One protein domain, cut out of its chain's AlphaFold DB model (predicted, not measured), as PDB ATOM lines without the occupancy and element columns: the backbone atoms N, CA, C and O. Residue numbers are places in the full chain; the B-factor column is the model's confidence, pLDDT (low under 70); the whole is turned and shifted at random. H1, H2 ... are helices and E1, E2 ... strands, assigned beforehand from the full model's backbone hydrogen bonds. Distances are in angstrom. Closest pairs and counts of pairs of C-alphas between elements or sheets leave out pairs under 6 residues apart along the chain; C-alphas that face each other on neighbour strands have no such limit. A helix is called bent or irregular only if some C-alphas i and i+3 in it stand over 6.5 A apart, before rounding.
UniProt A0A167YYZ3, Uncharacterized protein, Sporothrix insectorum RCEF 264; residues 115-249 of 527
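Overview. This is residues 115 to 249 of the 527 residues of an uncharacterized protein of Sporothrix insectorum RCEF 264 (UniProt A0A167YYZ3). Two long helices, H1 and H3, run side by side the same way; H1 crosses one face of a small three-stranded sheet, and the short helix H2 folds back at the far end of the pair. H4 and H5 make a corner beyond that same end, H5 reaching the last residues of H1. The printed part has 135 residues with five named helices and three named strands, in the order H1 H2 E1 E2 E3 H3 H4 H5. The sheet has the order E1 - E3 - E2, all antiparallel, and the class is mostly helix. The whole is compact, with a radius of gyration of the C-alphas of 14.9 A and spans of 45 by 33 by 32 A.

Arrangement. In the sheet, E3, residues 183 to 186, is the inner strand; E1, residues 150 to 152, and E2, residues 168 to 171, are the edge strands. N 151 and O 185 are 2.9 A apart across E1 and E3, and N 170 and O 184 are 2.8 A apart across the hairpin E2 and E3, both within hydrogen-bond range. H1, residues 115 to 137, is on one face of the sheet, making two layers, a helix over a sheet, at a height over the sheet of 10.0 A. It runs across the strands, at 73 degrees to E1 on the local plane. H1 is also the hub, touching three other helices. It touches H3, residues 198 to 216, at a shallow tilt of 17 degrees, the same way; the closest C-alphas, of Ile 120 and Leu 198, are 5.5 A apart. With residues 131 to 135 alone it touches H2, residues 139 to 147, at a steep tilt of 46 degrees, opposite ways; the closest C-alphas, of Leu 134 and Gly 141, are 4.4 A apart. H2 also touches H3, with the C-alphas of Pro 140 and Ala 215 closest at 5.3 A. With residues 135 to 136 alone H1 touches H5, residues 242 to 247; the closest C-alphas, of Lys 136 and Cys 246, are 5.5 A apart. H4, residues 226 to 237, touches H5 about perpendicular, at 87 degrees, with residues 235 to 237 alone; the C-alphas of Glu 236 and Ala 244 are closest at 4.4 A. H4 and H2 are near each other, while H4 and H1 are apart. Every O i to N i+4 pair is within hydrogen-bond range in H2, H3, H4 and H5, and 16 of 19 are in H1.

Along the chain. H1 begins at C-alpha 115, (-20.475, -38.883, 15.908), and measures 33.5 A; it is only just irregular, C-alphas 132 and 135 being 6.6 A apart. H3 measures 27.0 A and ends at C-alpha 216, (-13.108, -6.766, 22.055). H4 measures 16.5 A and H2 12.4 A. H5 ends at C-alpha 247, (-17.008, -1.598, 7.834).

Size, cuts and confidence. The two C-alphas farthest apart, of Gln 115 and Pro 226, are 46.8 A apart. The printed part has no cut. The links E1 to E2, E2 to E3 and E3 to H3 are long. Mean pLDDT of the printed part is 87.3, and residues 164 to 165, 172 to 181 and 249 are under 70.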
ATOM      1  N   GLN A 115     -20.286 -39.881  14.858       84.38
ATOM      2  CA  GLN A 115     -20.475 -38.883  15.908       84.38
ATOM      3  C   GLN A 115     -19.225 -38.012  16.077       84.38
ATOM      4  O   GLN A 115     -19.337 -36.797  16.099       84.38
ATOM      5  N   ARG A 116     -18.028 -38.616  16.120       86.38
ATOM      6  CA  ARG A 116     -16.764 -37.871  16.200       86.38
ATOM      7  C   ARG A 116     -16.567 -36.951  14.998       86.38
ATOM      8  O   ARG A 116     -16.184 -35.805  15.190       86.38
ATOM      9  N   LYS A 117     -16.814 -37.437  13.777       87.31
ATOM     10  CA  LYS A 117     -16.737 -36.607  12.565       87.31
ATOM     11  C   LYS A 117     -17.707 -35.435  12.631       87.31
ATOM     12  O   LYS A 117     -17.330 -34.334  12.264       87.31
ATOM     13  N   GLU A 118     -18.918 -35.668  13.122       83.06
ATOM     14  CA  GLU A 118     -19.909 -34.613  13.293       83.06
ATOM     15  C   GLU A 118     -19.478 -33.585  14.340       83.06
ATOM     16  O   GLU A 118     -19.515 -32.394  14.063       83.06
ATOM     17  N   SER A 119     -18.953 -34.019  15.488       85.38
ATOM     18  CA  SER A 119     -18.379 -33.100  16.478       85.38
ATOM     19  C   SER A 119     -17.221 -32.283  15.897       85.38
ATOM     20  O   SER A 119     -17.179 -31.076  16.081       85.38
ATOM     21  N   ILE A 120     -16.315 -32.902  15.131       88.75
ATOM     22  CA  ILE A 120     -15.224 -32.177  14.458       88.75
ATOM     23  C   ILE A 120     -15.780 -31.131  13.487       88.75
ATOM     24  O   ILE A 120     -15.298 -30.003  13.467       88.75
ATOM     25  N   ARG A 121     -16.807 -31.476  12.703       85.56
ATOM     26  CA  ARG A 121     -17.470 -30.528  11.795       85.56
ATOM     27  C   ARG A 121     -18.098 -29.363  12.556       85.56
ATOM     28  O   ARG A 121     -17.963 -28.222  12.129       85.56
ATOM     29  N   GLN A 122     -18.767 -29.638  13.673       81.94
ATOM     30  CA  GLN A 122     -19.348 -28.603  14.526       81.94
ATOM     31  C   GLN A 122     -18.266 -27.642  15.029       81.94
ATOM     32  O   GLN A 122     -18.411 -26.436  14.851       81.94
ATOM     33  N   GLU A 123     -17.147 -28.158  15.539       89.44
ATOM     34  CA  GLU A 123     -16.017 -27.330  15.979       89.44
ATOM     35  C   GLU A 123     -15.397 -26.520  14.826       89.44
ATOM     36  O   GLU A 123     -15.123 -25.330  14.971       89.44
ATOM     37  N   GLN A 124     -15.233 -27.115  13.640       89.81
ATOM     38  CA  GLN A 124     -14.765 -26.400  12.445       89.81
ATOM     39  C   GLN A 124     -15.701 -25.248  12.056       89.81
ATOM     40  O   GLN A 124     -15.233 -24.158  11.723       89.81
ATOM     41  N   ASN A 125     -17.018 -25.465  12.124       84.38
ATOM     42  CA  ASN A 125     -18.018 -24.434  11.853       84.38
ATOM     43  C   ASN A 125     -17.977 -23.314  12.900       84.38
ATOM     44  O   ASN A 125     -18.107 -22.142  12.537       84.38
ATOM     45  N   ILE A 126     -17.765 -23.653  14.176       85.81
ATOM     46  CA  ILE A 126     -17.574 -22.662  15.242       85.81
ATOM     47  C   ILE A 126     -16.329 -21.828  14.941       85.81
ATOM     48  O   ILE A 126     -16.424 -20.605  14.881       85.81
ATOM     49  N   ILE A 127     -15.194 -22.462  14.648       93.50
ATOM     50  CA  ILE A 127     -13.945 -21.769  14.309       93.50
ATOM     51  C   ILE A 127     -14.120 -20.857  13.100       93.50
ATOM     52  O   ILE A 127     -13.715 -19.697  13.150       93.50
ATOM     53  N   LEU A 128     -14.768 -21.332  12.035       91.19
ATOM     54  CA  LEU A 128     -15.082 -20.500  10.878       91.19
ATOM     55  C   LEU A 128     -15.932 -19.286  11.280       91.19
ATOM     56  O   LEU A 128     -15.656 -18.173  10.834       91.19
ATOM     57  N   ALA A 129     -16.933 -19.465  12.145       87.56
ATOM     58  CA  ALA A 129     -17.743 -18.361  12.645       87.56
ATOM     59  C   ALA A 129     -16.909 -17.338  13.439       87.56
ATOM     60  O   ALA A 129     -17.084 -16.136  13.223       87.56
ATOM     61  N   VAL A 130     -15.967 -17.785  14.281       93.31
ATOM     62  CA  VAL A 130     -15.040 -16.888  14.997       93.31
ATOM     63  C   VAL A 130     -14.143 -16.138  14.021       93.31
ATOM     64  O   VAL A 130     -14.039 -14.914  14.096       93.31
ATOM     65  N   LEU A 131     -13.552 -16.833  13.046       95.00
ATOM     66  CA  LEU A 131     -12.723 -16.206  12.015       95.00
ATOM     67  C   LEU A 131     -13.510 -15.138  11.243       95.00
ATOM     68  O   LEU A 131     -13.005 -14.044  11.028       95.00
ATOM     69  N   MET A 132     -14.773 -15.407  10.900       91.50
ATOM     70  CA  MET A 132     -15.669 -14.449  10.238       91.50
ATOM     71  C   MET A 132     -16.137 -13.311  11.164       91.50
ATOM     72  O   MET A 132     -16.609 -12.275  10.683       91.50
ATOM     73  N   HIS A 133     -16.042 -13.481  12.483       91.69
ATOM     74  CA  HIS A 133     -16.350 -12.451  13.471       91.69
ATOM     75  C   HIS A 133     -15.186 -11.471  13.661       91.69
ATOM     76  O   HIS A 133     -15.432 -10.268  13.729       91.69
ATOM     77  N   LEU A 134     -13.940 -11.954  13.660       95.31
ATOM     78  CA  LEU A 134     -12.746 -11.138  13.913       95.31
ATOM     79  C   LEU A 134     -12.664  -9.838  13.079       95.31
ATOM     80  O   LEU A 134     -12.400  -8.800  13.680       95.31
ATOM     81  N   PRO A 135     -12.961  -9.789  11.763       94.44
ATOM     82  CA  PRO A 135     -12.903  -8.540  10.993       94.44
ATOM     83  C   PRO A 135     -13.835  -7.441  11.516       94.44
ATOM     84  O   PRO A 135     -13.560  -6.254  11.369       94.44
ATOM     85  N   LYS A 136     -14.929  -7.822  12.183       92.50
ATOM     86  CA  LYS A 136     -15.890  -6.878  12.776       92.50
ATOM     87  C   LYS A 136     -15.330  -6.170  14.009       92.50
ATOM     88  O   LYS A 136     -15.863  -5.141  14.406       92.50
ATOM     89  N   LEU A 137     -14.253  -6.699  14.592       92.06
ATOM     90  CA  LEU A 137     -13.522  -6.083  15.700       92.06
ATOM     91  C   LEU A 137     -12.493  -5.045  15.209       92.06
ATOM     92  O   LEU A 137     -11.731  -4.503  16.008       92.06
ATOM     93  N   GLY A 138     -12.438  -4.767  13.900       93.31
ATOM     94  CA  GLY A 138     -11.533  -3.791  13.299       93.31
ATOM     95  C   GLY A 138     -10.068  -4.235  13.322       93.31
ATOM     96  O   GLY A 138      -9.752  -5.421  13.223       93.31
ATOM     97  N   ARG A 139      -9.143  -3.274  13.464       94.62
ATOM     98  CA  ARG A 139      -7.688  -3.529  13.419       94.62
ATOM     99  C   ARG A 139      -7.207  -4.593  14.425       94.62
ATOM    100  O   ARG A 139      -6.403  -5.425  14.008       94.62
ATOM    101  N   PRO A 140      -7.680  -4.637  15.690       96.44
ATOM    102  CA  PRO A 140      -7.383  -5.735  16.616       96.44
ATOM    103  C   PRO A 140      -7.734  -7.125  16.073       96.44
ATOM    104  O   PRO A 140      -6.924  -8.046  16.150       96.44
ATOM    105  N   GLY A 141      -8.914  -7.275  15.472       96.06
ATOM    106  CA  GLY A 141      -9.331  -8.545  14.883       96.06
ATOM    107  C   GLY A 141      -8.569  -8.896  13.606       96.06
ATOM    108  O   GLY A 141      -8.150 -10.041  13.439       96.06
ATOM    109  N   HIS A 142      -8.294  -7.907  12.745       95.94
ATOM    110  CA  HIS A 142      -7.404  -8.089  11.592       95.94
ATOM    111  C   HIS A 142      -6.009  -8.553  12.025       95.94
ATOM    112  O   HIS A 142      -5.405  -9.368  11.337       95.94
ATOM    113  N   TRP A 143      -5.498  -8.068  13.162       97.31
ATOM    114  CA  TRP A 143      -4.187  -8.465  13.683       97.31
ATOM    115  C   TRP A 143      -4.159  -9.929  14.117       97.31
ATOM    116  O   TRP A 143      -3.190 -10.637  13.838       97.31
ATOM    117  N   ILE A 144      -5.236 -10.406  14.746       97.50
ATOM    118  CA  ILE A 144      -5.381 -11.822  15.096       97.50
ATOM    119  C   ILE A 144      -5.390 -12.676  13.828       97.50
ATOM    120  O   ILE A 144      -4.582 -13.596  13.725       97.50
ATOM    121  N   LEU A 145      -6.230 -12.339  12.841       96.69
ATOM    122  CA  LEU A 145      -6.280 -13.051  11.556       96.69
ATOM    123  C   LEU A 145      -4.925 -13.054  10.843       96.69
ATOM    124  O   LEU A 145      -4.495 -14.077  10.311       96.69
ATOM    125  N   HIS A 146      -4.222 -11.923  10.885       95.62
ATOM    126  CA  HIS A 146      -2.900 -11.778  10.297       95.62
ATOM    127  C   HIS A 146      -1.856 -12.683  10.943       95.62
ATOM    128  O   HIS A 146      -0.881 -13.021  10.288       95.62
ATOM    129  N   ASN A 147      -2.033 -13.117  12.187       95.38
ATOM    130  CA  ASN A 147      -1.088 -14.002  12.866       95.38
ATOM    131  C   ASN A 147      -1.603 -15.439  12.999       95.38
ATOM    132  O   ASN A 147      -0.931 -16.266  13.610       95.38
ATOM    133  N   GLU A 148      -2.767 -15.752  12.427       96.06
ATOM    134  CA  GLU A 148      -3.388 -17.061  12.575       96.06
ATOM    135  C   GLU A 148      -2.919 -18.052  11.498       96.06
ATOM    136  O   GLU A 148      -2.753 -17.724  10.311       96.06
ATOM    137  N   ASP A 149      -2.690 -19.288  11.942       95.06
ATOM    138  CA  ASP A 149      -2.245 -20.391  11.087       95.06
ATOM    139  C   ASP A 149      -3.420 -20.981  10.303       95.06
ATOM    140  O   ASP A 149      -3.244 -21.421   9.168       95.06
ATOM    141  N   LEU A 150      -4.619 -20.948  10.898       94.94
ATOM    142  CA  LEU A 150      -5.883 -21.311  10.265       94.94
ATOM    143  C   LEU A 150      -6.580 -20.079   9.689       94.94
ATOM    144  O   LEU A 150      -6.797 -19.092  10.388       94.94
ATOM    145  N   TYR A 151      -6.987 -20.138   8.429       93.88
ATOM    146  CA  TYR A 151      -7.675 -19.020   7.795       93.88
ATOM    147  C   TYR A 151      -8.677 -19.478   6.741       93.88
ATOM    148  O   TYR A 151      -8.594 -20.579   6.204       93.88
ATOM    149  N   HIS A 152      -9.624 -18.599   6.432       92.31
ATOM    150  CA  HIS A 152     -10.475 -18.718   5.254       92.31
ATOM    151  C   HIS A 152      -9.924 -17.806   4.152       92.31
ATOM    152  O   HIS A 152      -9.474 -16.701   4.453       92.31
ATOM    153  N   ALA A 153      -9.972 -18.229   2.885       90.94
ATOM    154  CA  ALA A 153      -9.371 -17.474   1.778       90.94
ATOM    155  C   ALA A 153      -9.927 -16.041   1.642       90.94
ATOM    156  O   ALA A 153      -9.164 -15.109   1.420       90.94
ATOM    157  N   GLU A 154     -11.233 -15.842   1.857       90.56
ATOM    158  CA  GLU A 154     -11.863 -14.502   1.849       90.56
ATOM    159  C   GLU A 154     -11.453 -13.599   3.026       90.56
ATOM    160  O   GLU A 154     -11.804 -12.420   3.057       90.56
ATOM    161  N   LEU A 155     -10.772 -14.156   4.027       92.56
ATOM    162  CA  LEU A 155     -10.297 -13.444   5.213       92.56
ATOM    163  C   LEU A 155      -8.772 -13.304   5.230       92.56
ATOM    164  O   LEU A 155      -8.218 -12.822   6.219       92.56
ATOM    165  N   ASP A 156      -8.080 -13.765   4.184       91.94
ATOM    166  CA  ASP A 156      -6.625 -13.793   4.172       91.94
ATOM    167  C   ASP A 156      -6.058 -12.375   4.059       91.94
ATOM    168  O   ASP A 156      -6.115 -11.719   3.020       91.94
ATOM    169  N   THR A 157      -5.450 -11.906   5.144       90.81
ATOM    170  CA  THR A 157      -4.765 -10.611   5.189       90.81
ATOM    171  C   THR A 157      -3.342 -10.675   4.631       90.81
ATOM    172  O   THR A 157      -2.639  -9.664   4.622       90.81
ATOM    173  N   ARG A 158      -2.863 -11.863   4.237       87.88
ATOM    174  CA  ARG A 158      -1.466 -12.149   3.877       87.88
ATOM    175  C   ARG A 158      -1.277 -12.829   2.511       87.88
ATOM    176  O   ARG A 158      -0.274 -13.528   2.345       87.88
ATOM    177  N   PRO A 159      -2.101 -12.589   1.474       80.25
ATOM    178  CA  PRO A 159      -2.084 -13.414   0.262       80.25
ATOM    179  C   PRO A 159      -0.723 -13.437  -0.457       80.25
ATOM    180  O   PRO A 159      -0.397 -14.396  -1.147       80.25
ATOM    181  N   LYS A 160       0.102 -12.391  -0.286       81.50
ATOM    182  CA  LYS A 160       1.442 -12.282  -0.890       81.50
ATOM    183  C   LYS A 160       2.567 -12.907  -0.060       81.50
ATOM    184  O   LYS A 160       3.606 -13.234  -0.624       81.50
ATOM    185  N   SER A 161       2.407 -13.006   1.261       78.62
ATOM    186  CA  SER A 161       3.429 -13.558   2.162       78.62
ATOM    187  C   SER A 161       3.186 -15.028   2.501       78.62
ATOM    188  O   SER A 161       4.119 -15.704   2.939       78.62
ATOM    189  N   ARG A 162       1.963 -15.533   2.281       81.81
ATOM    190  CA  ARG A 162       1.672 -16.973   2.277       81.81
ATOM    191  C   ARG A 162       2.566 -17.650   1.242       81.81
ATOM    192  O   ARG A 162       2.713 -17.161   0.122       81.81
ATOM    193  N   LYS A 163       3.197 -18.767   1.609       73.94
ATOM    194  CA  LYS A 163       4.058 -19.506   0.677       73.94
ATOM    195  C   LYS A 163       3.157 -20.215  -0.344       73.94
ATOM    196  O   LYS A 163       2.434 -21.129   0.053       73.94
ATOM    197  N   PRO A 164       3.180 -19.833  -1.635       58.38
ATOM    198  CA  PRO A 164       2.354 -20.499  -2.636       58.38
ATOM    199  C   PRO A 164       2.703 -21.996  -2.683       58.38
ATOM    200  O   PRO A 164       3.879 -22.359  -2.686       58.38
ATOM    201  N   GLY A 165       1.679 -22.856  -2.662       65.50
ATOM    202  CA  GLY A 165       1.822 -24.319  -2.722       65.50
ATOM    203  C   GLY A 165       2.058 -25.041  -1.388       65.50
ATOM    204  O   GLY A 165       2.344 -26.233  -1.402       65.50
ATOM    205  N   LYS A 166       1.957 -24.354  -0.241       78.75
ATOM    206  CA  LYS A 166       2.035 -24.980   1.093       78.75
ATOM    207  C   LYS A 166       0.751 -25.062   1.928       78.75
ATOM    208  O   LYS A 166       0.765 -25.891   2.839       78.75
ATOM    209  N   PRO A 167      -0.316 -24.268   1.704       87.81
ATOM    210  CA  PRO A 167      -1.449 -24.333   2.608       87.81
ATOM    211  C   PRO A 167      -2.171 -25.670   2.438       87.81
ATOM    212  O   PRO A 167      -2.473 -26.091   1.321       87.81
ATOM    213  N   ILE A 168      -2.445 -26.336   3.553       90.12
ATOM    214  CA  ILE A 168      -3.213 -27.576   3.563       90.12
ATOM    215  C   ILE A 168      -4.686 -27.194   3.570       90.12
ATOM    216  O   ILE A 168      -5.152 -26.533   4.500       90.12
ATOM    217  N   ALA A 169      -5.403 -27.591   2.521       91.56
ATOM    218  CA  ALA A 169      -6.841 -27.409   2.444       91.56
ATOM    219  C   ALA A 169      -7.537 -28.378   3.406       91.56
ATOM    220  O   ALA A 169      -7.373 -29.595   3.330       91.56
ATOM    221  N   ILE A 170      -8.335 -27.821   4.303       90.75
ATOM    222  CA  ILE A 170      -9.186 -28.538   5.238       90.75
ATOM    223  C   ILE A 170     -10.609 -28.324   4.747       90.75
ATOM    224  O   ILE A 170     -11.202 -27.253   4.911       90.75
ATOM    225  N   SER A 171     -11.147 -29.344   4.090       79.62
ATOM    226  CA  SER A 171     -12.521 -29.307   3.600       79.62
ATOM    227  C   SER A 171     -13.489 -29.270   4.786       79.62
ATOM    228  O   SER A 171     -13.662 -30.285   5.459       79.62
ATOM    229  N   CYS A 172     -14.139 -28.129   5.028       66.31
ATOM    230  CA  CYS A 172     -15.318 -28.054   5.889       66.31
ATOM    231  C   CYS A 172     -16.582 -28.038   5.016       66.31
ATOM    232  O   CYS A 172     -16.674 -27.320   4.023       66.31
ATOM    233  N   LEU A 173     -17.561 -28.886   5.338       53.94
ATOM    234  CA  LEU A 173     -18.823 -28.936   4.598       53.94
ATOM    235  C   LEU A 173     -19.814 -27.959   5.232       53.94
ATOM    236  O   LEU A 173     -20.197 -28.123   6.389       53.94
ATOM    237  N   SER A 174     -20.264 -26.970   4.461       48.69
ATOM    238  CA  SER A 174     -21.419 -26.149   4.818       48.69
ATOM    239  C   SER A 174     -22.704 -26.969   4.648       48.69
ATOM    240  O   SER A 174     -23.145 -27.236   3.527       48.69
ATOM    241  N   GLN A 175     -23.296 -27.394   5.768       42.47
ATOM    242  CA  GLN A 175     -24.639 -27.978   5.807       42.47
ATOM    243  C   GLN A 175     -25.695 -26.910   5.490       42.47
ATOM    244  O   GLN A 175     -25.658 -25.811   6.036       42.47
ATOM    245  N   GLY A 176     -26.660 -27.271   4.640       42.38
ATOM    246  CA  GLY A 176     -27.989 -26.653   4.621       42.38
ATOM    247  C   GLY A 176     -28.060 -25.181   4.201       42.38
ATOM    248  O   GLY A 176     -28.266 -24.320   5.045       42.38
ATOM    249  N   LEU A 177     -27.965 -24.941   2.884       34.66
ATOM    250  CA  LEU A 177     -28.413 -23.788   2.066       34.66
ATOM    251  C   LEU A 177     -27.298 -23.425   1.078       34.66
ATOM    252  O   LEU A 177     -26.381 -22.692   1.420       34.66
ATOM    253  N   LYS A 178     -27.384 -23.964  -0.150       43.00
ATOM    254  CA  LYS A 178     -26.499 -23.669  -1.298       43.00
ATOM    255  C   LYS A 178     -25.020 -23.586  -0.893       43.00
ATOM    256  O   LYS A 178     -24.463 -22.497  -0.796       43.00
ATOM    257  N   SER A 179     -24.411 -24.753  -0.668       43.03
ATOM    258  CA  SER A 179     -23.008 -24.940  -0.288       43.03
ATOM    259  C   SER A 179     -22.040 -24.231  -1.241       43.03
ATOM    260  O   SER A 179     -21.493 -24.824  -2.167       43.03
ATOM    261  N   VAL A 180     -21.781 -22.950  -0.992       52.06
ATOM    262  CA  VAL A 180     -20.455 -22.400  -1.238       52.06
ATOM    263  C   VAL A 180     -19.605 -23.079  -0.174       52.06
ATOM    264  O   VAL A 180     -19.791 -22.840   1.021       52.06
ATOM    265  N   GLY A 181     -18.818 -24.072  -0.587       58.28
ATOM    266  CA  GLY A 181     -17.909 -24.760   0.317       58.28
ATOM    267  C   GLY A 181     -16.968 -23.718   0.898       58.28
ATOM    268  O   GLY A 181     -16.148 -23.162   0.173       58.28
ATOM    269  N   PHE A 182     -17.134 -23.403   2.178       77.88
ATOM    270  CA  PHE A 182     -16.104 -22.676   2.897       77.88
ATOM    271  C   PHE A 182     -14.964 -23.678   3.058       77.88
ATOM    272  O   PHE A 182     -15.201 -24.799   3.489       77.88
ATOM    273  N   THR A 183     -13.754 -23.322   2.648       88.06
ATOM    274  CA  THR A 183     -12.574 -24.173   2.839       88.06
ATOM    275  C   THR A 183     -11.666 -23.456   3.815       88.06
ATOM    276  O   THR A 183     -11.305 -22.296   3.592       88.06
ATOM    277  N   LEU A 184     -11.316 -24.130   4.908       92.50
ATOM    278  CA  LEU A 184     -10.290 -23.643   5.816       92.50
ATOM    279  C   LEU A 184      -8.924 -24.061   5.281       92.50
ATOM    280  O   LEU A 184      -8.761 -25.134   4.710       92.50
ATOM    281  N   PHE A 185      -7.935 -23.209   5.476       93.88
ATOM    282  CA  PHE A 185      -6.559 -23.464   5.092       93.88
ATOM    283  C   PHE A 185      -5.685 -23.398   6.330       93.88
ATOM    284  O   PHE A 185      -5.859 -22.513   7.168       93.88
ATOM    285  N   TRP A 186      -4.735 -24.321   6.432       94.94
ATOM    286  CA  TRP A 186      -3.687 -24.284   7.441       94.94
ATOM    287  C   TRP A 186      -2.340 -23.976   6.787       94.94
ATOM    288  O   TRP A 186      -1.936 -24.659   5.848       94.94
ATOM    289  N   ASP A 187      -1.645 -22.956   7.283       93.56
ATOM    290  CA  ASP A 187      -0.305 -22.543   6.836       93.56
ATOM    291  C   ASP A 187       0.547 -22.130   8.046       93.56
ATOM    292  O   ASP A 187       1.099 -21.031   8.121       93.56
ATOM    293  N   GLY A 188       0.589 -23.015   9.045       91.19
ATOM    294  CA  GLY A 188       1.428 -22.846  10.227       91.19
ATOM    295  C   GLY A 188       2.890 -23.216   9.977       91.19
ATOM    296  O   GLY A 188       3.248 -23.891   9.013       91.19
ATOM    297  N   THR A 189       3.773 -22.774  10.873       88.88
ATOM    298  CA  THR A 189       5.230 -22.989  10.737       88.88
ATOM    299  C   THR A 189       5.718 -24.366  11.212       88.88
ATOM    300  O   THR A 189       6.874 -24.718  10.967       88.88
ATOM    301  N   GLY A 190       4.860 -25.144  11.882       88.69
ATOM    302  CA  GLY A 190       5.168 -26.462  12.447       88.69
ATOM    303  C   GLY A 190       4.802 -27.648  11.542       88.69
ATOM    304  O   GLY A 190       4.513 -27.467  10.364       88.69
ATOM    305  N   PRO A 191       4.820 -28.888  12.058       90.50
ATOM    306  CA  PRO A 191       4.079 -29.977  11.433       90.50
ATOM    307  C   PRO A 191       2.571 -29.678  11.497       90.50
ATOM    308  O   PRO A 191       2.117 -29.094  12.488       90.50
ATOM    309  N   PRO A 192       1.789 -30.069  10.477       91.62
ATOM    310  CA  PRO A 192       0.350 -29.893  10.530       91.62
ATOM    311  C   PRO A 192      -0.244 -30.706  11.685       91.62
ATOM    312  O   PRO A 192       0.220 -31.821  11.950       91.62
ATOM    313  N   PRO A 193      -1.244 -30.158  12.392       93.44
ATOM    314  CA  PRO A 193      -1.953 -30.907  13.414       93.44
ATOM    315  C   PRO A 193      -2.755 -32.043  12.773       93.44
ATOM    316  O   PRO A 193      -3.027 -32.048  11.572       93.44
ATOM    317  N   ASP A 194      -3.151 -33.011  13.593       90.62
ATOM    318  CA  ASP A 194      -4.105 -34.028  13.168       90.62
ATOM    319  C   ASP A 194      -5.494 -33.384  13.045       90.62
ATOM    320  O   ASP A 194      -6.156 -33.107  14.043       90.62
ATOM    321  N   PHE A 195      -5.931 -33.113  11.815       92.56
ATOM    322  CA  PHE A 195      -7.243 -32.516  11.552       92.56
ATOM    323  C   PHE A 195      -8.413 -33.472  11.834       92.56
ATOM    324  O   PHE A 195      -9.558 -33.018  11.863       92.56
ATOM    325  N   ASP A 196      -8.153 -34.756  12.095       88.50
ATOM    326  CA  ASP A 196      -9.145 -35.697  12.618       88.50
ATOM    327  C   ASP A 196      -9.163 -35.722  14.165       88.50
ATOM    328  O   ASP A 196      -9.966 -36.445  14.774       88.50
ATOM    329  N   ASP A 197      -8.308 -34.947  14.846       89.88
ATOM    330  CA  ASP A 197      -8.281 -34.832  16.307       89.88
ATOM    331  C   ASP A 197      -9.297 -33.800  16.816       89.88
ATOM    332  O   ASP A 197      -9.155 -32.593  16.630       89.88
ATOM    333  N   LEU A 198     -10.330 -34.281  17.514       89.50
ATOM    334  CA  LEU A 198     -11.347 -33.419  18.115       89.50
ATOM    335  C   LEU A 198     -10.756 -32.535  19.223       89.50
ATOM    336  O   LEU A 198     -11.210 -31.404  19.406       89.50
ATOM    337  N   ASP A 199      -9.732 -33.020  19.934       89.75
ATOM    338  CA  ASP A 199      -9.105 -32.266  21.020       89.75
ATOM    339  C   ASP A 199      -8.367 -31.036  20.474       89.75
ATOM    340  O   ASP A 199      -8.408 -29.970  21.091       89.75
ATOM    341  N   TYR A 200      -7.748 -31.154  19.291       94.19
ATOM    342  CA  TYR A 200      -7.142 -30.023  18.586       94.19
ATOM    343  C   TYR A 200      -8.183 -28.945  18.279       94.19
ATOM    344  O   TYR A 200      -7.987 -27.789  18.653       94.19
ATOM    345  N   TRP A 201      -9.299 -29.322  17.650       95.25
ATOM    346  CA  TRP A 201     -10.347 -28.373  17.274       95.25
ATOM    347  C   TRP A 201     -10.976 -27.696  18.495       95.25
ATOM    348  O   TRP A 201     -11.054 -26.473  18.533       95.25
ATOM    349  N   THR A 202     -11.282 -28.465  19.541       91.25
ATOM    350  CA  THR A 202     -11.819 -27.933  20.807       91.25
ATOM    351  C   THR A 202     -10.842 -26.958  21.482       91.25
ATOM    352  O   THR A 202     -11.240 -25.951  22.069       91.25
ATOM    353  N   ALA A 203      -9.538 -27.257  21.457       94.50
ATOM    354  CA  ALA A 203      -8.523 -26.358  22.002       94.50
ATOM    355  C   ALA A 203      -8.385 -25.085  21.157       94.50
ATOM    356  O   ALA A 203      -8.237 -23.994  21.712       94.50
ATOM    357  N   LYS A 204      -8.465 -25.222  19.830       96.75
ATOM    358  CA  LYS A 204      -8.352 -24.114  18.884       96.75
ATOM    359  C   LYS A 204      -9.538 -23.158  18.960       96.75
ATOM    360  O   LYS A 204      -9.326 -21.949  18.925       96.75
ATOM    361  N   ASP A 205     -10.750 -23.683  19.122       94.50
ATOM    362  CA  ASP A 205     -11.955 -22.899  19.393       94.50
ATOM    363  C   ASP A 205     -11.762 -21.996  20.626       94.50
ATOM    364  O   ASP A 205     -11.823 -20.767  20.534       94.50
ATOM    365  N   LYS A 206     -11.388 -22.596  21.764       92.44
ATOM    366  CA  LYS A 206     -11.115 -21.865  23.013       92.44
ATOM    367  C   LYS A 206     -10.023 -20.809  22.856       92.44
ATOM    368  O   LYS A 206     -10.145 -19.715  23.404       92.44
ATOM    369  N   GLU A 207      -8.948 -21.131  22.136       97.25
ATOM    370  CA  GLU A 207      -7.859 -20.195  21.848       97.25
ATOM    371  C   GLU A 207      -8.359 -18.982  21.048       97.25
ATOM    372  O   GLU A 207      -8.063 -17.841  21.408       97.25
ATOM    373  N   LEU A 208      -9.126 -19.213  19.978       96.25
ATOM    374  CA  LEU A 208      -9.622 -18.155  19.098       96.25
ATOM    375  C   LEU A 208     -10.641 -17.252  19.792       96.25
ATOM    376  O   LEU A 208     -10.533 -16.032  19.664       96.25
ATOM    377  N   TRP A 209     -11.571 -17.811  20.569       94.62
ATOM    378  CA  TRP A 209     -12.488 -17.000  21.375       94.62
ATOM    379  C   TRP A 209     -11.757 -16.172  22.424       94.62
ATOM    380  O   TRP A 209     -12.033 -14.985  22.552       94.62
ATOM    381  N   ALA A 210     -10.760 -16.739  23.110       94.31
ATOM    382  CA  ALA A 210      -9.965 -15.972  24.065       94.31
ATOM    383  C   ALA A 210      -9.236 -14.791  23.396       94.31
ATOM    384  O   ALA A 210      -9.151 -13.710  23.981       94.31
ATOM    385  N   LYS A 211      -8.730 -14.961  22.165       97.06
ATOM    386  CA  LYS A 211      -8.153 -13.855  21.379       97.06
ATOM    387  C   LYS A 211      -9.220 -12.832  20.972       97.06
ATOM    388  O   LYS A 211      -8.969 -11.634  21.082       97.06
ATOM    389  N   ALA A 212     -10.393 -13.282  20.527       94.88
ATOM    390  CA  ALA A 212     -11.506 -12.402  20.171       94.88
ATOM    391  C   ALA A 212     -11.956 -11.549  21.372       94.88
ATOM    392  O   ALA A 212     -12.050 -10.331  21.242       94.88
ATOM    393  N   ASP A 213     -12.099 -12.155  22.553       90.62
ATOM    394  CA  ASP A 213     -12.420 -11.463  23.808       90.62
ATOM    395  C   ASP A 213     -11.353 -10.420  24.175       90.62
ATOM    396  O   ASP A 213     -11.671  -9.316  24.622       90.62
ATOM    397  N   GLN A 214     -10.066 -10.736  23.979       94.31
ATOM    398  CA  GLN A 214      -8.978  -9.775  24.194       94.31
ATOM    399  C   GLN A 214      -9.057  -8.595  23.220       94.31
ATOM    400  O   GLN A 214      -8.823  -7.457  23.631       94.31
ATOM    401  N   ALA A 215      -9.383  -8.845  21.951       94.44
ATOM    402  CA  ALA A 215      -9.561  -7.793  20.955       94.44
ATOM    403  C   ALA A 215     -10.770  -6.907  21.274       94.44
ATOM    404  O   ALA A 215     -10.644  -5.684  21.240       94.44
ATOM    405  N   GLU A 216     -11.904  -7.499  21.654       89.31
ATOM    406  CA  GLU A 216     -13.108  -6.766  22.055       89.31
ATOM    407  C   GLU A 216     -12.868  -5.923  23.317       89.31
ATOM    408  O   GLU A 216     -13.315  -4.780  23.413       89.31
ATOM    409  N   ALA A 217     -12.083  -6.441  24.265       87.00
ATOM    410  CA  ALA A 217     -11.667  -5.706  25.456       87.00
ATOM    411  C   ALA A 217     -10.612  -4.612  25.184       87.00
ATOM    412  O   ALA A 217     -10.227  -3.905  26.116       87.00
ATOM    413  N   GLY A 218     -10.124  -4.467  23.946       92.56
ATOM    414  CA  GLY A 218      -9.092  -3.491  23.581       92.56
ATOM    415  C   GLY A 218      -7.684  -3.840  24.080       92.56
ATOM    416  O   GLY A 218      -6.817  -2.970  24.112       92.56
ATOM    417  N   ASN A 219      -7.445  -5.099  24.459       95.12
ATOM    418  CA  ASN A 219      -6.158  -5.583  24.976       95.12
ATOM    419  C   ASN A 219      -5.200  -6.060  23.875       95.12
ATOM    420  O   ASN A 219      -4.060  -6.423  24.157       95.12
ATOM    421  N   VAL A 220      -5.658  -6.094  22.623       96.31
ATOM    422  CA  VAL A 220      -4.831  -6.439  21.465       96.31
ATOM    423  C   VAL A 220      -4.351  -5.149  20.814       96.31
ATOM    424  O   VAL A 220      -5.159  -4.368  20.312       96.31
ATOM    425  N   HIS A 221      -3.034  -4.946  20.806       95.56
ATOM    426  CA  HIS A 221      -2.375  -3.833  20.126       95.56
ATOM    427  C   HIS A 221      -1.864  -4.295  18.755       95.56
ATOM    428  O   HIS A 221      -0.965  -5.133  18.701       95.56
ATOM    429  N   PRO A 222      -2.449  -3.810  17.645       96.19
ATOM    430  CA  PRO A 222      -1.988  -4.164  16.309       96.19
ATOM    431  C   PRO A 222      -0.639  -3.513  15.998       96.19
ATOM    432  O   PRO A 222      -0.553  -2.286  15.971       96.19
ATOM    433  N   ASP A 223       0.364  -4.322  15.665       95.88
ATOM    434  CA  ASP A 223       1.715  -3.863  15.314       95.88
ATOM    435  C   ASP A 223       2.008  -4.079  13.819       95.88
ATOM    436  O   ASP A 223       3.039  -4.621  13.423       95.88
ATOM    437  N   PHE A 224       1.067  -3.669  12.965       95.94
ATOM    438  CA  PHE A 224       1.229  -3.760  11.514       95.94
ATOM    439  C   PHE A 224       2.353  -2.851  11.009       95.94
ATOM    440  O   PHE A 224       2.463  -1.679  11.380       95.94
ATOM    441  N   THR A 225       3.137  -3.358  10.065       95.75
ATOM    442  CA  THR A 225       4.044  -2.540   9.257       95.75
ATOM    443  C   THR A 225       3.255  -1.590   8.344       95.75
ATOM    444  O   THR A 225       2.111  -1.878   7.978       95.75
ATOM    445  N   PRO A 226       3.844  -0.466   7.888       96.25
ATOM    446  CA  PRO A 226       3.165   0.447   6.964       96.25
ATOM    447  C   PRO A 226       2.668  -0.232   5.678       96.25
ATOM    448  O   PRO A 226       1.606   0.113   5.164       96.25
ATOM    449  N   GLN A 227       3.418  -1.216   5.166       94.62
ATOM    450  CA  GLN A 227       3.029  -1.989   3.987       94.62
ATOM    451  C   GLN A 227       1.803  -2.871   4.257       94.62
ATOM    452  O   GLN A 227       0.929  -2.982   3.397       94.62
ATOM    453  N   GLU A 228       1.717  -3.481   5.441       94.38
ATOM    454  CA  GLU A 228       0.564  -4.294   5.845       94.38
ATOM    455  C   GLU A 228      -0.681  -3.435   6.056       94.38
ATOM    456  O   GLU A 228      -1.754  -3.805   5.582       94.38
ATOM    457  N   VAL A 229      -0.540  -2.257   6.676       94.94
ATOM    458  CA  VAL A 229      -1.647  -1.294   6.801       94.94
ATOM    459  C   VAL A 229      -2.174  -0.912   5.418       94.94
ATOM    460  O   VAL A 229      -3.375  -1.004   5.177       94.94
ATOM    461  N   GLN A 230      -1.288  -0.566   4.478       94.69
ATOM    462  CA  GLN A 230      -1.691  -0.219   3.113       94.69
ATOM    463  C   GLN A 230      -2.414  -1.378   2.405       94.69
ATOM    464  O   GLN A 230      -3.376  -1.145   1.670       94.69
ATOM    465  N   ALA A 231      -1.963  -2.619   2.612       93.44
ATOM    466  CA  ALA A 231      -2.611  -3.800   2.051       93.44
ATOM    467  C   ALA A 231      -4.012  -4.017   2.643       93.44
ATOM    468  O   ALA A 231      -4.956  -4.239   1.887       93.44
ATOM    469  N   LEU A 232      -4.171  -3.891   3.962       93.88
ATOM    470  CA  LEU A 232      -5.474  -4.003   4.620       93.88
ATOM    471  C   LEU A 232      -6.442  -2.909   4.166       93.88
ATOM    472  O   LEU A 232      -7.583  -3.208   3.841       93.88
ATOM    473  N   GLU A 233      -5.981  -1.661   4.068       94.31
ATOM    474  CA  GLU A 233      -6.801  -0.570   3.538       94.31
ATOM    475  C   GLU A 233      -7.214  -0.803   2.077       94.31
ATOM    476  O   GLU A 233      -8.251  -0.319   1.633       94.31
ATOM    477  N   ALA A 234      -6.402  -1.506   1.280       94.06
ATOM    478  CA  ALA A 234      -6.796  -1.889  -0.073       94.06
ATOM    479  C   ALA A 234      -7.921  -2.941  -0.055       94.06
ATOM    480  O   ALA A 234      -8.860  -2.814  -0.837       94.06
ATOM    481  N   LEU A 235      -7.862  -3.916   0.862       93.38
ATOM    482  CA  LEU A 235      -8.922  -4.915   1.064       93.38
ATOM    483  C   LEU A 235     -10.216  -4.296   1.618       93.38
ATOM    484  O   LEU A 235     -11.304  -4.735   1.271       93.38
ATOM    485  N   GLU A 236     -10.118  -3.277   2.472       92.94
ATOM    486  CA  GLU A 236     -11.273  -2.541   3.013       92.94
ATOM    487  C   GLU A 236     -11.946  -1.651   1.955       92.94
ATOM    488  O   GLU A 236     -13.161  -1.476   1.975       92.94
ATOM    489  N   ARG A 237     -11.180  -1.122   0.990       93.50
ATOM    490  CA  ARG A 237     -11.726  -0.341  -0.137       93.50
ATOM    491  C   ARG A 237     -12.373  -1.204  -1.221       93.50
ATOM    492  O   ARG A 237     -13.181  -0.688  -1.991       93.50
ATOM    493  N   ASP A 238     -12.007  -2.480  -1.321       93.50
ATOM    494  CA  ASP A 238     -12.609  -3.408  -2.277       93.50
ATOM    495  C   ASP A 238     -13.994  -3.847  -1.785       93.50
ATOM    496  O   ASP A 238     -14.119  -4.723  -0.934       93.50
ATOM    497  N   GLU A 239     -15.055  -3.255  -2.343       92.25
ATOM    498  CA  GLU A 239     -16.442  -3.518  -1.933       92.25
ATOM    499  C   GLU A 239     -16.878  -4.984  -2.064       92.25
ATOM    500  O   GLU A 239     -17.849  -5.390  -1.418       92.25
ATOM    501  N   SER A 240     -16.187  -5.769  -2.894       88.56
ATOM    502  CA  SER A 240     -16.447  -7.202  -3.045       88.56
ATOM    503  C   SER A 240     -15.832  -8.030  -1.913       88.56
ATOM    504  O   SER A 240     -16.315  -9.124  -1.601       88.56
ATOM    505  N   HIS A 241     -14.810  -7.494  -1.244       90.69
ATOM    506  CA  HIS A 241     -14.107  -8.161  -0.164       90.69
ATOM    507  C   HIS A 241     -14.948  -8.205   1.124       90.69
ATOM    508  O   HIS A 241     -15.785  -7.340   1.404       90.69
ATOM    509  N   TYR A 242     -14.737  -9.227   1.960       90.00
ATOM    510  CA  TYR A 242     -15.478  -9.377   3.219       90.00
ATOM    511  C   TYR A 242     -15.249  -8.203   4.190       90.00
ATOM    512  O   TYR A 242     -16.158  -7.815   4.923       90.00
ATOM    513  N   PHE A 243     -14.061  -7.594   4.160       91.56
ATOM    514  CA  PHE A 243     -13.689  -6.517   5.087       91.56
ATOM    515  C   PHE A 243     -14.472  -5.230   4.810       91.56
ATOM    516  O   PHE A 243     -15.038  -4.657   5.739       91.56
ATOM    517  N   ALA A 244     -14.628  -4.849   3.539       90.25
ATOM    518  CA  ALA A 244     -15.461  -3.711   3.146       90.25
ATOM    519  C   ALA A 244     -16.923  -3.872   3.599       90.25
ATOM    520  O   ALA A 244     -17.582  -2.911   4.002       90.25
ATOM    521  N   ARG A 245     -17.445  -5.107   3.574       88.38
ATOM    522  CA  ARG A 245     -18.792  -5.421   4.078       88.38
ATOM    523  C   ARG A 245     -18.896  -5.268   5.597       88.38
ATOM    524  O   ARG A 245     -19.959  -4.888   6.080       88.38
ATOM    525  N   CYS A 246     -17.823  -5.540   6.338       85.44
ATOM    526  CA  CYS A 246     -17.794  -5.390   7.793       85.44
ATOM    527  C   CYS A 246     -17.763  -3.919   8.228       85.44
ATOM    528  O   CYS A 246     -18.472  -3.579   9.168       85.44
ATOM    529  N   GLU A 247     -17.033  -3.044   7.528       77.00
ATOM    530  CA  GLU A 247     -17.008  -1.598   7.834       77.00
ATOM    531  C   GLU A 247     -18.366  -0.915   7.621       77.00
ATOM    532  O   GLU A 247     -18.720   0.029   8.329       77.00
ATOM    533  N   LYS A 248     -19.149  -1.407   6.652       75.12
ATOM    534  CA  LYS A 248     -20.500  -0.905   6.364       75.12
ATOM    535  C   LYS A 248     -21.521  -1.288   7.432       75.12
ATOM    536  O   LYS A 248     -22.580  -0.668   7.483       75.12
ATOM    537  N   ILE A 249     -21.231  -2.286   8.269       66.25
ATOM    538  CA  ILE A 249     -22.023  -2.562   9.466       66.25
ATOM    539  C   ILE A 249     -21.585  -1.500  10.467       66.25
ATOM    540  O   ILE A 249     -20.456  -1.581  10.954       66.25
TER     541      ILE A 249